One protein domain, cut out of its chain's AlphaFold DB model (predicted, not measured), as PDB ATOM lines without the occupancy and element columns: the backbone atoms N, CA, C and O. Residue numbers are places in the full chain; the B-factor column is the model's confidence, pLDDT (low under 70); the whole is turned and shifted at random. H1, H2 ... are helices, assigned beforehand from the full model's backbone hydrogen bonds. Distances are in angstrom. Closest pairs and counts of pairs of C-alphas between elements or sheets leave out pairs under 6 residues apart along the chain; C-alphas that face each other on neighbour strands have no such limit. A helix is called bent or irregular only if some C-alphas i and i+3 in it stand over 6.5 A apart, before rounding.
ATOM      1  N   HIS A   5     -35.078 -18.379 -20.530       98.06
ATOM      2  CA  HIS A   5     -36.083 -17.316 -20.701       98.06
ATOM      3  C   HIS A   5     -36.480 -16.654 -19.384       98.06
ATOM      4  O   HIS A   5     -36.591 -15.433 -19.293       98.06
ATOM      5  N   GLY A   6     -36.691 -17.449 -18.330       97.62
ATOM      6  CA  GLY A   6     -37.038 -16.924 -17.013       97.62
ATOM      7  C   GLY A   6     -35.931 -16.051 -16.418       97.62
ATOM      8  O   GLY A   6     -36.232 -15.019 -15.812       97.62
ATOM      9  N   ARG A   7     -34.666 -16.449 -16.604       97.75
ATOM     10  CA  ARG A   7     -33.492 -15.679 -16.176       97.75
ATOM     11  C   ARG A   7     -33.332 -14.409 -17.006       97.75
ATOM     12  O   ARG A   7     -33.315 -13.343 -16.399       97.75
ATOM     13  N   CYS A   8     -33.365 -14.483 -18.336       98.19
ATOM     14  CA  CYS A   8     -33.266 -13.316 -19.221       98.19
ATOM     15  C   CYS A   8     -34.353 -12.272 -18.921       98.19
ATOM     16  O   CYS A   8     -34.048 -11.107 -18.678       98.19
ATOM     17  N   ILE A   9     -35.621 -12.685 -18.790       98.00
ATOM     18  CA  ILE A   9     -36.718 -11.783 -18.386       98.00
ATOM     19  C   ILE A   9     -36.449 -11.140 -17.019       98.00
ATOM     20  O   ILE A   9     -36.790  -9.975 -16.786       98.00
ATOM     21  N   GLN A  10     -35.899 -11.898 -16.069       97.38
ATOM     22  CA  GLN A  10     -35.604 -11.378 -14.738       97.38
ATOM     23  C   GLN A  10     -34.440 -10.379 -14.758       97.38
ATOM     24  O   GLN A  10     -34.531  -9.368 -14.056       97.38
ATOM     25  N   GLN A  11     -33.407 -10.626 -15.562       97.88
ATOM     26  CA  GLN A  11     -32.259  -9.736 -15.726       97.88
ATOM     27  C   GLN A  11     -32.654  -8.432 -16.417       97.88
ATOM     28  O   GLN A  11     -32.450  -7.367 -15.835       97.88
ATOM     29  N   TRP A  12     -33.414  -8.489 -17.514       97.88
ATOM     30  CA  TRP A  12     -33.993  -7.291 -18.138       97.88
ATOM     31  C   TRP A  12     -34.804  -6.451 -17.149       97.88
ATOM     32  O   TRP A  12     -34.616  -5.240 -17.033       97.88
ATOM     33  N   LYS A  13     -35.678  -7.085 -16.357       97.12
ATOM     34  CA  LYS A  13     -36.455  -6.380 -15.324       97.12
ATOM     35  C   LYS A  13     -35.582  -5.765 -14.235       97.12
ATOM     36  O   LYS A  13     -35.930  -4.700 -13.730       97.12
ATOM     37  N   ARG A  14     -34.506  -6.435 -13.818       96.69
ATOM     38  CA  ARG A  14     -33.561  -5.914 -12.818       96.69
ATOM     39  C   ARG A  14     -32.824  -4.705 -13.370       96.69
ATOM     40  O   ARG A  14     -32.857  -3.650 -12.733       96.69
ATOM     41  N   ARG A  15     -32.271  -4.837 -14.575       95.94
ATOM     42  CA  ARG A  15     -31.554  -3.777 -15.274       95.94
ATOM     43  C   ARG A  15     -32.425  -2.548 -15.510       95.94
ATOM     44  O   ARG A  15     -31.999  -1.433 -15.234       95.94
ATOM     45  N   PHE A  16     -33.679  -2.727 -15.918       95.44
ATOM     46  CA  PHE A  16     -34.590  -1.612 -16.206       95.44
ATOM     47  C   PHE A  16     -35.352  -1.086 -14.992       95.44
ATOM     48  O   PHE A  16     -36.053  -0.080 -15.103       95.44
ATOM     49  N   LYS A  17     -35.228  -1.717 -13.816       93.94
ATOM     50  CA  LYS A  17     -35.991  -1.326 -12.620       93.94
ATOM     51  C   LYS A  17     -35.799   0.146 -12.258       93.94
ATOM     52  O   LYS A  17     -36.772   0.804 -11.902       93.94
ATOM     53  N   HIS A  18     -34.562   0.637 -12.335       91.62
ATOM     54  CA  HIS A  18     -34.226   2.026 -12.023       91.62
ATOM     55  C   HIS A  18     -34.571   2.978 -13.179       91.62
ATOM     56  O   HIS A  18     -35.050   4.080 -12.939       91.62
ATOM     57  N   VAL A  19     -34.412   2.524 -14.426       91.31
ATOM     58  CA  VAL A  19     -34.746   3.286 -15.644       91.31
ATOM     59  C   VAL A  19     -36.252   3.550 -15.748       91.31
ATOM     60  O   VAL A  19     -36.668   4.635 -16.135       91.31
ATOM     61  N   CYS A  20     -37.089   2.584 -15.361       93.25
ATOM     62  CA  CYS A  20     -38.551   2.681 -15.429       93.25
ATOM     63  C   CYS A  20     -39.187   3.530 -14.310       93.25
ATOM     64  O   CYS A  20     -40.421   3.561 -14.185       93.25
ATOM     65  N   ASP A  21     -38.385   4.189 -13.469       90.25
ATOM     66  CA  ASP A  21     -38.881   5.212 -12.553       90.25
ATOM     67  C   ASP A  21     -39.191   6.488 -13.348       90.25
ATOM     68  O   ASP A  21     -38.340   7.035 -14.047       90.25
ATOM     69  N   SER A  22     -40.418   6.997 -13.214       87.31
ATOM     70  CA  SER A  22     -40.852   8.220 -13.890       87.31
ATOM     71  C   SER A  22     -40.063   9.465 -13.484       87.31
ATOM     72  O   SER A  22     -40.137  10.471 -14.182       87.31
ATOM     73  N   LYS A  23     -39.343   9.412 -12.358       91.62
ATOM     74  CA  LYS A  23     -38.410  10.460 -11.925       91.62
ATOM     75  C   LYS A  23     -37.060  10.398 -12.646       91.62
ATOM     76  O   LYS A  23     -36.328  11.378 -12.603       91.62
ATOM     77  N   VAL A  24     -36.727   9.260 -13.259       91.75
ATOM     78  CA  VAL A  24     -35.441   8.999 -13.924       91.75
ATOM     79  C   VAL A  24     -35.586   9.094 -15.439       91.75
ATOM     80  O   VAL A  24     -34.803   9.788 -16.080       91.75
ATOM     81  N   SER A  25     -36.593   8.437 -16.023       88.88
ATOM     82  CA  SER A  25     -36.805   8.427 -17.474       88.88
ATOM     83  C   SER A  25     -38.110   9.123 -17.866       88.88
ATOM     84  O   SER A  25     -39.157   8.847 -17.271       88.88
ATOM     85  N   PRO A  26     -38.110   9.982 -18.902       91.19
ATOM     86  CA  PRO A  26     -39.341  10.491 -19.498       91.19
ATOM     87  C   PRO A  26     -40.017   9.472 -20.432       91.19
ATOM     88  O   PRO A  26     -41.208   9.618 -20.708       91.19
ATOM     89  N   TYR A  27     -39.299   8.435 -20.878       89.81
ATOM     90  CA  TYR A  27     -39.780   7.463 -21.865       89.81
ATOM     91  C   TYR A  27     -40.239   6.159 -21.214       89.81
ATOM     92  O   TYR A  27     -41.375   5.732 -21.422       89.81
ATOM     93  N   PHE A  28     -39.394   5.570 -20.367       92.69
ATOM     94  CA  PHE A  28     -39.693   4.305 -19.705       92.69
ATOM     95  C   PHE A  28     -40.547   4.510 -18.452       92.69
ATOM     96  O   PHE A  28     -40.384   5.455 -17.673       92.69
ATOM     97  N   ARG A  29     -41.497   3.600 -18.253       93.94
ATOM     98  CA  ARG A  29     -42.507   3.622 -17.195       93.94
ATOM     99  C   ARG A  29     -42.597   2.255 -16.528       93.94
ATOM    100  O   ARG A  29     -42.275   1.224 -17.104       93.94
ATOM    101  N   LYS A  30     -43.178   2.207 -15.326       91.88
ATOM    102  CA  LYS A  30     -43.391   0.949 -14.579       91.88
ATOM    103  C   LYS A  30     -44.130  -0.147 -15.362       91.88
ATOM    104  O   LYS A  30     -43.957  -1.322 -15.048       91.88
ATOM    105  N   ARG A  31     -44.967   0.212 -16.344       92.81
ATOM    106  CA  ARG A  31     -45.662  -0.759 -17.210       92.81
ATOM    107  C   ARG A  31     -44.696  -1.512 -18.133       92.81
ATOM    108  O   ARG A  31     -44.933  -2.683 -18.419       92.81
ATOM    109  N   ASP A  32     -43.593  -0.881 -18.520       94.50
ATOM    110  CA  ASP A  32     -42.631  -1.421 -19.482       94.50
ATOM    111  C   ASP A  32     -41.812  -2.559 -18.858       94.50
ATOM    112  O   ASP A  32     -41.473  -3.520 -19.538       94.50
ATOM    113  N   LEU A  33     -41.669  -2.580 -17.526       93.75
ATOM    114  CA  LEU A  33     -41.155  -3.748 -16.800       93.75
ATOM    115  C   LEU A  33     -41.976  -5.023 -17.048       93.75
ATOM    116  O   LEU A  33     -41.454  -6.124 -16.891       93.75
ATOM    117  N   LYS A  34     -43.271  -4.909 -17.369       92.00
ATOM    118  CA  LYS A  34     -44.147  -6.061 -17.641       92.00
ATOM    119  C   LYS A  34     -44.288  -6.364 -19.132       92.00
ATOM    120  O   LYS A  34     -44.470  -7.536 -19.454       92.00
ATOM    121  N   GLY A  35     -44.242  -5.335 -19.979       94.56
ATOM    122  CA  GLY A  35     -44.295  -5.443 -21.439       94.56
ATOM    123  C   GLY A  35     -42.893  -5.549 -22.023       94.56
ATOM    124  O   GLY A  35     -42.352  -6.648 -22.091       94.56
ATOM    125  N   PHE A  36     -42.303  -4.397 -22.347       95.31
ATOM    126  CA  PHE A  36     -40.979  -4.258 -22.956       95.31
ATOM    127  C   PHE A  36     -39.927  -5.215 -22.377       95.31
ATOM    128  O   PHE A  36     -39.462  -6.101 -23.074       95.31
ATOM    129  N   CYS A  37     -39.632  -5.153 -21.074       96.56
ATOM    130  CA  CYS A  37     -38.576  -5.985 -20.483       96.56
ATOM    131  C   CYS A  37     -38.875  -7.491 -20.532       96.56
ATOM    132  O   CYS A  37     -37.963  -8.310 -20.453       96.56
ATOM    133  N   ARG A  38     -40.156  -7.882 -20.591       96.19
ATOM    134  CA  ARG A  38     -40.519  -9.291 -20.776       96.19
ATOM    135  C   ARG A  38     -40.235  -9.720 -22.209       96.19
ATOM    136  O   ARG A  38     -39.691 -10.798 -22.389       96.19
ATOM    137  N   GLU A  39     -40.633  -8.908 -23.177       97.88
ATOM    138  CA  GLU A  39     -40.413  -9.169 -24.596       97.88
ATOM    139  C   GLU A  39     -38.919  -9.197 -24.924       97.88
ATOM    140  O   GLU A  39     -38.443 -10.207 -25.429       97.88
ATOM    141  N   SER A  40     -38.157  -8.187 -24.493       97.81
ATOM    142  CA  SER A  40     -36.699  -8.152 -24.646       97.81
ATOM    143  C   SER A  40     -36.032  -9.375 -24.016       97.81
ATOM    144  O   SER A  40     -35.174  -9.993 -24.629       97.81
ATOM    145  N   GLY A  41     -36.477  -9.806 -22.830       98.00
ATOM    146  CA  GLY A  41     -35.940 -11.014 -22.203       98.00
ATOM    147  C   GLY A  41     -36.270 -12.317 -22.929       98.00
ATOM    148  O   GLY A  41     -35.505 -13.270 -22.808       98.00
ATOM    149  N   VAL A  42     -37.383 -12.382 -23.665       98.31
ATOM    150  CA  VAL A  42     -37.676 -13.522 -24.547       98.31
ATOM    151  C   VAL A  42     -36.763 -13.474 -25.767       98.31
ATOM    152  O   VAL A  42     -36.098 -14.465 -26.035       98.31
ATOM    153  N   ILE A  43     -36.658 -12.313 -26.416       98.06
ATOM    154  CA  ILE A  43     -35.807 -12.106 -27.594       98.06
ATOM    155  C   ILE A  43     -34.345 -12.446 -27.286       98.06
ATOM    156  O   ILE A  43     -33.741 -13.207 -28.031       98.06
ATOM    157  N   THR A  44     -33.789 -11.964 -26.168       98.38
ATOM    158  CA  THR A  44     -32.415 -12.304 -25.760       98.38
ATOM    159  C   THR A  44     -32.239 -13.809 -25.580       98.38
ATOM    160  O   THR A  44     -31.261 -14.370 -26.055       98.38
ATOM    161  N   ALA A  45     -33.177 -14.486 -24.910       98.44
ATOM    162  CA  ALA A  45     -33.079 -15.929 -24.708       98.44
ATOM    163  C   ALA A  45     -33.180 -16.711 -26.026       98.44
ATOM    164  O   ALA A  45     -32.433 -17.669 -26.213       98.44
ATOM    165  N   ASP A  46     -34.081 -16.307 -26.923       98.44
ATOM    166  CA  ASP A  46     -34.227 -16.927 -28.241       98.44
ATOM    167  C   ASP A  46     -32.967 -16.703 -29.087       98.44
ATOM    168  O   ASP A  46     -32.449 -17.664 -29.642       98.44
ATOM    169  N   GLY A  47     -32.406 -15.488 -29.094       97.94
ATOM    170  CA  GLY A  47     -31.141 -15.180 -29.768       97.94
ATOM    171  C   GLY A  47     -29.981 -16.044 -29.270       97.94
ATOM    172  O   GLY A  47     -29.322 -16.696 -30.068       97.94
ATOM    173  N   MET A  48     -29.801 -16.159 -27.948       98.31
ATOM    174  CA  MET A  48     -28.765 -17.028 -27.367       98.31
ATOM    175  C   MET A  48     -28.906 -18.494 -27.808       98.31
ATOM    176  O   MET A  48     -27.909 -19.165 -28.073       98.31
ATOM    177  N   ILE A  49     -30.140 -19.009 -27.855       98.56
ATOM    178  CA  ILE A  49     -30.416 -20.390 -28.272       98.56
ATOM    179  C   ILE A  49     -30.124 -20.572 -29.760       98.56
ATOM    180  O   ILE A  49     -29.494 -21.561 -30.129       98.56
ATOM    181  N   GLU A  50     -30.585 -19.645 -30.598       97.81
ATOM    182  CA  GLU A  50     -30.372 -19.670 -32.044       97.81
ATOM    183  C   GLU A  50     -28.889 -19.599 -32.396       97.81
ATOM    184  O   GLU A  50     -28.414 -20.444 -33.151       97.81
ATOM    185  N   ASP A  51     -28.139 -18.675 -31.794       96.81
ATOM    186  CA  ASP A  51     -26.707 -18.515 -32.053       96.81
ATOM    187  C   ASP A  51     -25.926 -19.771 -31.655       96.81
ATOM    188  O   ASP A  51     -25.103 -20.276 -32.420       96.81
ATOM    189  N   MET A  52     -26.211 -20.339 -30.479       97.50
ATOM    190  CA  MET A  52     -25.567 -21.582 -30.052       97.50
ATOM    191  C   MET A  52     -25.942 -22.761 -30.955       97.50
ATOM    192  O   MET A  52     -25.074 -23.551 -31.326       97.50
ATOM    193  N   ALA A  53     -27.219 -22.889 -31.319       98.06
ATOM    194  CA  ALA A  53     -27.681 -23.942 -32.213       98.06
ATOM    195  C   ALA A  53     -27.019 -23.837 -33.592       98.06
ATOM    196  O   ALA A  53     -26.550 -24.844 -34.122       98.06
ATOM    197  N   PHE A  54     -26.945 -22.627 -34.146       97.31
ATOM    198  CA  PHE A  54     -26.303 -22.339 -35.423       97.31
ATOM    199  C   PHE A  54     -24.812 -22.686 -35.385       97.31
ATOM    200  O   PHE A  54     -24.335 -23.417 -36.250       97.31
ATOM    201  N   ASN A  55     -24.088 -22.225 -34.362       96.62
ATOM    202  CA  ASN A  55     -22.647 -22.454 -34.242       96.62
ATOM    203  C   ASN A  55     -22.319 -23.941 -34.042       96.62
ATOM    204  O   ASN A  55     -21.392 -24.454 -34.667       96.62
ATOM    205  N   ASN A  56     -23.108 -24.658 -33.235       97.00
ATOM    206  CA  ASN A  56     -22.949 -26.104 -33.056       97.00
ATOM    207  C   ASN A  56     -23.223 -26.865 -34.360       97.00
ATOM    208  O   ASN A  56     -22.464 -27.761 -34.727       97.00
ATOM    209  N   ALA A  57     -24.276 -26.489 -35.091       97.38
ATOM    210  CA  ALA A  57     -24.579 -27.095 -36.383       97.38
ATOM    211  C   ALA A  57     -23.488 -26.817 -37.420       97.38
ATOM    212  O   ALA A  57     -23.159 -27.699 -38.211       97.38
ATOM    213  N   LYS A  58     -22.922 -25.604 -37.427       97.31
ATOM    214  CA  LYS A  58     -21.822 -25.240 -38.327       97.31
ATOM    215  C   LYS A  58     -20.591 -26.093 -38.045       97.31
ATOM    216  O   LYS A  58     -20.017 -26.655 -38.976       97.31
ATOM    217  N   PHE A  59     -20.275 -26.283 -36.765       96.69
ATOM    218  CA  PHE A  59     -19.160 -27.121 -36.351       96.69
ATOM    219  C   PHE A  59     -19.349 -28.580 -36.777       96.69
ATOM    220  O   PHE A  59     -18.420 -29.192 -37.299       96.69
ATOM    221  N   ASP A  60     -20.558 -29.123 -36.646       96.88
ATOM    222  CA  ASP A  60     -20.865 -30.474 -37.126       96.88
ATOM    223  C   ASP A  60     -20.828 -30.594 -38.663       96.88
ATOM    224  O   ASP A  60     -20.514 -31.663 -39.189       96.88
ATOM    225  N   PHE A  61     -21.155 -29.521 -39.392       96.94
ATOM    226  CA  PHE A  61     -21.203 -29.514 -40.856       96.94
ATOM    227  C   PHE A  61     -19.808 -29.495 -41.496       96.94
ATOM    228  O   PHE A  61     -19.547 -30.283 -42.408       96.94
ATOM    229  N   ASP A  62     -18.914 -28.609 -41.045       95.75
ATOM    230  CA  ASP A  62     -17.584 -28.445 -41.653       95.75
ATOM    231  C   ASP A  62     -16.440 -28.136 -40.673       95.75
ATOM    232  O   ASP A  62     -15.320 -27.849 -41.100       95.75
ATOM    233  N   GLY A  63     -16.674 -28.258 -39.365       93.88
ATOM    234  CA  GLY A  63     -15.653 -28.069 -38.331       93.88
ATOM    235  C   GLY A  63     -15.330 -26.608 -38.010       93.88
ATOM    236  O   GLY A  63     -14.469 -26.354 -37.165       93.88
ATOM    237  N   GLU A  64     -15.998 -25.644 -38.645       90.81
ATOM    238  CA  GLU A  64     -15.885 -24.227 -38.300       90.81
ATOM    239  C   GLU A  64     -16.981 -23.798 -37.319       90.81
ATOM    240  O   GLU A  64     -18.047 -24.393 -37.255       90.81
ATOM    241  N   TYR A  65     -16.759 -22.715 -36.574       81.62
ATOM    242  CA  TYR A  65     -17.753 -22.202 -35.620       81.62
ATOM    243  C   TYR A  65     -18.666 -21.116 -36.194       81.62
ATOM    244  O   TYR A  65     -19.601 -20.698 -35.523       81.62
ATOM    245  N   HIS A  66     -18.388 -20.616 -37.399       79.00
ATOM    246  CA  HIS A  66     -19.088 -19.465 -37.963       79.00
ATOM    247  C   HIS A  66     -19.129 -19.508 -39.491       79.00
ATOM    248  O   HIS A  66     -18.382 -20.244 -40.135       79.00
ATOM    249  N   GLY A  67     -19.940 -18.632 -40.080       86.75
ATOM    250  CA  GLY A  67     -20.055 -18.471 -41.526       86.75
ATOM    251  C   GLY A  67     -21.329 -19.095 -42.083       86.75
ATOM    252  O   GLY A  67     -22.036 -19.838 -41.409       86.75
ATOM    253  N   TRP A  68     -21.630 -18.754 -43.332       93.06
ATOM    254  CA  TRP A  68     -22.863 -19.156 -43.994       93.06
ATOM    255  C   TRP A  68     -22.577 -19.658 -45.406       93.06
ATOM    256  O   TRP A  68     -21.787 -19.062 -46.140       93.06
ATOM    257  N   SER A  69     -23.270 -20.724 -45.794       95.31
ATOM    258  CA  SER A  69     -23.391 -21.168 -47.179       95.31
ATOM    259  C   SER A  69     -24.818 -21.663 -47.441       95.31
ATOM    260  O   SER A  69     -25.515 -22.041 -46.493       95.31
ATOM    261  N   PRO A  70     -25.279 -21.691 -48.704       97.38
ATOM    262  CA  PRO A  70     -26.575 -22.273 -49.045       97.38
ATOM    263  C   PRO A  70     -26.707 -23.740 -48.605       97.38
ATOM    264  O   PRO A  70     -27.766 -24.153 -48.133       97.38
ATOM    265  N   GLU A  71     -25.631 -24.520 -48.728       97.62
ATOM    266  CA  GLU A  71     -25.586 -25.930 -48.335       97.62
ATOM    267  C   GLU A  71     -25.726 -26.082 -46.822       97.62
ATOM    268  O   GLU A  71     -26.517 -26.905 -46.356       97.62
ATOM    269  N   PHE A  72     -25.010 -25.247 -46.063       97.25
ATOM    270  CA  PHE A  72     -25.123 -25.219 -44.614       97.25
ATOM    271  C   PHE A  72     -26.517 -24.769 -44.172       97.25
ATOM    272  O   PHE A  72     -27.105 -25.402 -43.305       97.25
ATOM    273  N   SER A  73     -27.085 -23.729 -44.792       96.25
ATOM    274  CA  SER A  73     -28.437 -23.258 -44.465       96.25
ATOM    275  C   SER A  73     -29.459 -24.383 -44.595       96.25
ATOM    276  O   SER A  73     -30.251 -24.602 -43.685       96.25
ATOM    277  N   LYS A  74     -29.395 -25.148 -45.693       98.06
ATOM    278  CA  LYS A  74     -30.270 -26.303 -45.899       98.06
ATOM    279  C   LYS A  74     -30.038 -27.391 -44.847       98.06
ATOM    280  O   LYS A  74     -31.003 -27.921 -44.305       98.06
ATOM    281  N   PHE A  75     -28.778 -27.711 -44.550       97.88
ATOM    282  CA  PHE A  75     -28.431 -28.669 -43.499       97.88
ATOM    283  C   PHE A  75     -28.985 -28.236 -42.135       97.88
ATOM    284  O   PHE A  75     -29.581 -29.048 -41.427       97.88
ATOM    285  N   PHE A  76     -28.818 -26.963 -41.771       97.19
ATOM    286  CA  PHE A  76     -29.317 -26.435 -40.513       97.19
ATOM    287  C   PHE A  76     -30.840 -26.482 -40.468       97.19
ATOM    288  O   PHE A  76     -31.374 -26.985 -39.490       97.19
ATOM    289  N   ASP A  77     -31.540 -26.072 -41.528       97.56
ATOM    290  CA  ASP A  77     -33.006 -26.116 -41.591       97.56
ATOM    291  C   ASP A  77     -33.557 -27.542 -41.406       97.56
ATOM    292  O   ASP A  77     -34.525 -27.744 -40.670       97.56
ATOM    293  N   GLU A  78     -32.911 -28.546 -42.008       98.12
ATOM    294  CA  GLU A  78     -33.289 -29.961 -41.874       98.12
ATOM    295  C   GLU A  78     -33.046 -30.519 -40.459       98.12
ATOM    296  O   GLU A  78     -33.728 -31.456 -40.042       98.12
ATOM    297  N   ASN A  79     -32.108 -29.940 -39.701       97.75
ATOM    298  CA  ASN A  79     -31.698 -30.416 -38.373       97.75
ATOM    299  C   ASN A  79     -32.019 -29.428 -37.236       97.75
ATOM    300  O   ASN A  79     -31.658 -29.665 -36.080       97.75
ATOM    301  N   ARG A  80     -32.711 -28.325 -37.539       96.81
ATOM    302  CA  ARG A  80     -32.837 -27.145 -36.672       96.81
ATOM    303  C   ARG A  80     -33.405 -27.481 -35.305       96.81
ATOM    304  O   ARG A  80     -32.887 -27.047 -34.283       96.81
ATOM    305  N   GLU A  81     -34.463 -28.287 -35.278       98.19
ATOM    306  CA  GLU A  81     -35.144 -28.662 -34.039       98.19
ATOM    307  C   GLU A  81     -34.213 -29.399 -33.065       98.19
ATOM    308  O   GLU A  81     -34.263 -29.143 -31.860       98.19
ATOM    309  N   LYS A  82     -33.330 -30.271 -33.572       98.25
ATOM    310  CA  LYS A  82     -32.337 -30.977 -32.753       98.25
ATOM    311  C   LYS A  82     -31.409 -29.969 -32.070       98.25
ATOM    312  O   LYS A  82     -31.345 -29.944 -30.842       98.25
ATOM    313  N   TYR A  83     -30.758 -29.109 -32.853       98.44
ATOM    314  CA  TYR A  83     -29.779 -28.152 -32.332       98.44
ATOM    315  C   TYR A  83     -30.405 -27.119 -31.391       98.44
ATOM    316  O   TYR A  83     -29.830 -26.817 -30.350       98.44
ATOM    317  N   ILE A  84     -31.616 -26.638 -31.686       98.44
ATOM    318  CA  ILE A  84     -32.354 -25.725 -30.800       98.44
ATOM    319  C   ILE A  84     -32.681 -26.392 -29.462       98.44
ATOM    320  O   ILE A  84     -32.549 -25.772 -28.404       98.44
ATOM    321  N   ASN A  85     -33.101 -27.659 -29.476       98.31
ATOM    322  CA  ASN A  85     -33.399 -28.385 -28.246       98.31
ATOM    323  C   ASN A  85     -32.137 -28.620 -27.403       98.31
ATOM    324  O   ASN A  85     -32.189 -28.414 -26.188       98.31
ATOM    325  N   GLU A  86     -31.027 -29.007 -28.031       98.25
ATOM    326  CA  GLU A  86     -29.732 -29.207 -27.369       98.25
ATOM    327  C   GLU A  86     -29.192 -27.896 -26.785       98.25
ATOM    328  O   GLU A  86     -28.899 -27.840 -25.590       98.25
ATOM    329  N   ALA A  87     -29.165 -26.818 -27.574       98.44
ATOM    330  CA  ALA A  87     -28.749 -25.490 -27.126       98.44
ATOM    331  C   ALA A  87     -29.606 -24.994 -25.956       98.44
ATOM    332  O   ALA A  87     -29.085 -24.520 -24.950       98.44
ATOM    333  N   ARG A  88     -30.933 -25.163 -26.026       97.94
ATOM    334  CA  ARG A  88     -31.831 -24.788 -24.926       97.94
ATOM    335  C   ARG A  88     -31.545 -25.583 -23.654       97.94
ATOM    336  O   ARG A  88     -31.607 -25.008 -22.568       97.94
ATOM    337  N   LEU A  89     -31.303 -26.893 -23.754       97.56
ATOM    338  CA  LEU A  89     -30.971 -27.728 -22.596       97.56
ATOM    339  C   LEU A  89     -29.650 -27.284 -21.974       97.56
ATOM    340  O   LEU A  89     -29.628 -26.982 -20.784       97.56
ATOM    341  N   PHE A  90     -28.612 -27.140 -22.793       97.56
ATOM    342  CA  PHE A  90     -27.303 -26.677 -22.352       97.56
ATOM    343  C   PHE A  90     -27.384 -25.296 -21.697       97.56
ATOM    344  O   PHE A  90     -26.974 -25.125 -20.556       97.56
ATOM    345  N   LEU A  91     -27.994 -24.310 -22.358       98.00
ATOM    346  CA  LEU A  91     -28.077 -22.945 -21.837       98.00
ATOM    347  C   LEU A  91     -28.944 -22.843 -20.588       98.00
ATOM    348  O   LEU A  91     -28.675 -21.994 -19.745       98.00
ATOM    349  N   ASN A  92     -29.975 -23.679 -20.423       97.50
ATOM    350  CA  ASN A  92     -30.704 -23.748 -19.153       97.50
ATOM    351  C   ASN A  92     -29.779 -24.115 -17.985       97.50
ATOM    352  O   ASN A  92     -30.046 -23.680 -16.862       97.50
ATOM    353  N   GLU A  93     -28.731 -24.893 -18.254       96.06
ATOM    354  CA  GLU A  93     -27.777 -25.386 -17.269       96.06
ATOM    355  C   GLU A  93     -26.585 -24.464 -17.073       96.06
ATOM    356  O   GLU A  93     -26.365 -23.983 -15.960       96.06
ATOM    357  N   GLU A  94     -25.911 -24.131 -18.160       96.88
ATOM    358  CA  GLU A  94     -24.581 -23.538 -18.112       96.88
ATOM    359  C   GLU A  94     -24.595 -22.012 -18.204       96.88
ATOM    360  O   GLU A  94     -23.736 -21.365 -17.611       96.88
ATOM    361  N   ALA A  95     -25.591 -21.412 -18.874       97.06
ATOM    362  CA  ALA A  95     -25.613 -19.960 -19.047       97.06
ATOM    363  C   ALA A  95     -25.680 -19.255 -17.689       97.06
ATOM    364  O   ALA A  95     -26.557 -19.532 -16.860       97.06
ATOM    365  N   THR A  96     -24.782 -18.310 -17.468       97.06
ATOM    366  CA  THR A  96     -24.685 -17.565 -16.221       97.06
ATOM    367  C   THR A  96     -25.523 -16.293 -16.273       97.06
ATOM    368  O   THR A  96     -25.938 -15.796 -17.316       97.06
ATOM    369  N   ASN A  97     -25.811 -15.747 -15.095       96.88
ATOM    370  CA  ASN A  97     -26.485 -14.456 -15.004       96.88
ATOM    371  C   ASN A  97     -25.599 -13.298 -15.486       96.88
ATOM    372  O   ASN A  97     -26.162 -12.302 -15.923       96.88
ATOM    373  N   GLU A  98     -24.276 -13.436 -15.372       97.75
ATOM    374  CA  GLU A  98     -23.282 -12.441 -15.790       97.75
ATOM    375  C   GLU A  98     -23.231 -12.346 -17.315       97.75
ATOM    376  O   GLU A  98     -23.448 -11.267 -17.843       97.75
ATOM    377  N   GLU A  99     -23.140 -13.479 -18.021       97.69
ATOM    378  CA  GLU A  99     -23.216 -13.509 -19.492       97.69
ATOM    379  C   GLU A  99     -24.516 -12.884 -20.021       97.69
ATOM    380  O   GLU A  99     -24.513 -12.156 -21.009       97.69
TER     381      GLU A  99
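This is residues 5 to 99 of the 112 residues of an uncharacterized protein of Providencia sp. wls1948 (UniProt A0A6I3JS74). One long helix, H2, makes the spine of an elongated model: H1 packs on its earlier part, folded back steeply, and the sharply bent H3 packs on its later part with two arms. The long loop of residues 17 to 35 lies at one end of the longest axis. The printed part has 95 residues with three named helices, in the order H1, H2, H3, and no named strand: the class is all helix. It is loose, with a radius of gyration of the C-alphas of 17.1 A, and spans 53 by 27 by 19 A, only just elongated.

Begin with H1, residues 5 to 16, which touches residues 37 to 46 alone of H2, residues 36 to 62. Their closest C-alphas, of Ile 9 and Gly 41, are 4.0 A apart, at a steep tilt of 50 degrees, opposite ways. H3, residues 70 to 94, was assigned as one helix by its hydrogen bonds but is bent: C-alphas 78 and 81 are 8.2 A apart. Its arms, H3a, residues 70 to 78, and H3b, residues 81 to 94, are about perpendicular at 77 degrees. H3a touches residues 54 to 61 alone of H2; the closest C-alphas, of Ala 57 and Phe 76, are 6.3 A apart. H3b touches residues 49 to 57 alone of H2; the closest C-alphas, of Ala 53 and Tyr 83, are 4.7 A apart. Both arms stand to H2 at a steep tilt of 65 degrees, opposite ways. The helix packing is mostly crossed, with no touching pair at a shallow tilt. H1 and H3b are near each other; H1 and H3a are apart. In H1, H2, H3a and H3b every O i to N i+4 pair is within hydrogen-bond range.

Find C-alpha 5 at (-36.083, -17.316, -20.701), where H1 begins its 16.4 A. H2 runs 38.5 A from C-alpha 36 at (-40.979, -4.258, -22.956). H3a measures 12.5 A; H3b measures 19.8 A and ends at C-alpha 94, (-24.581, -23.538, -18.112).

The C-alphas farthest apart, of Lys 23 and Asp 62, are 53.2 A apart. The link from H1 to H2 is long, 19 residues; that from H2 to H3 is short, 7 residues. The printed part has no cut, its mean pLDDT is 95.7, and no printed residue is under 70.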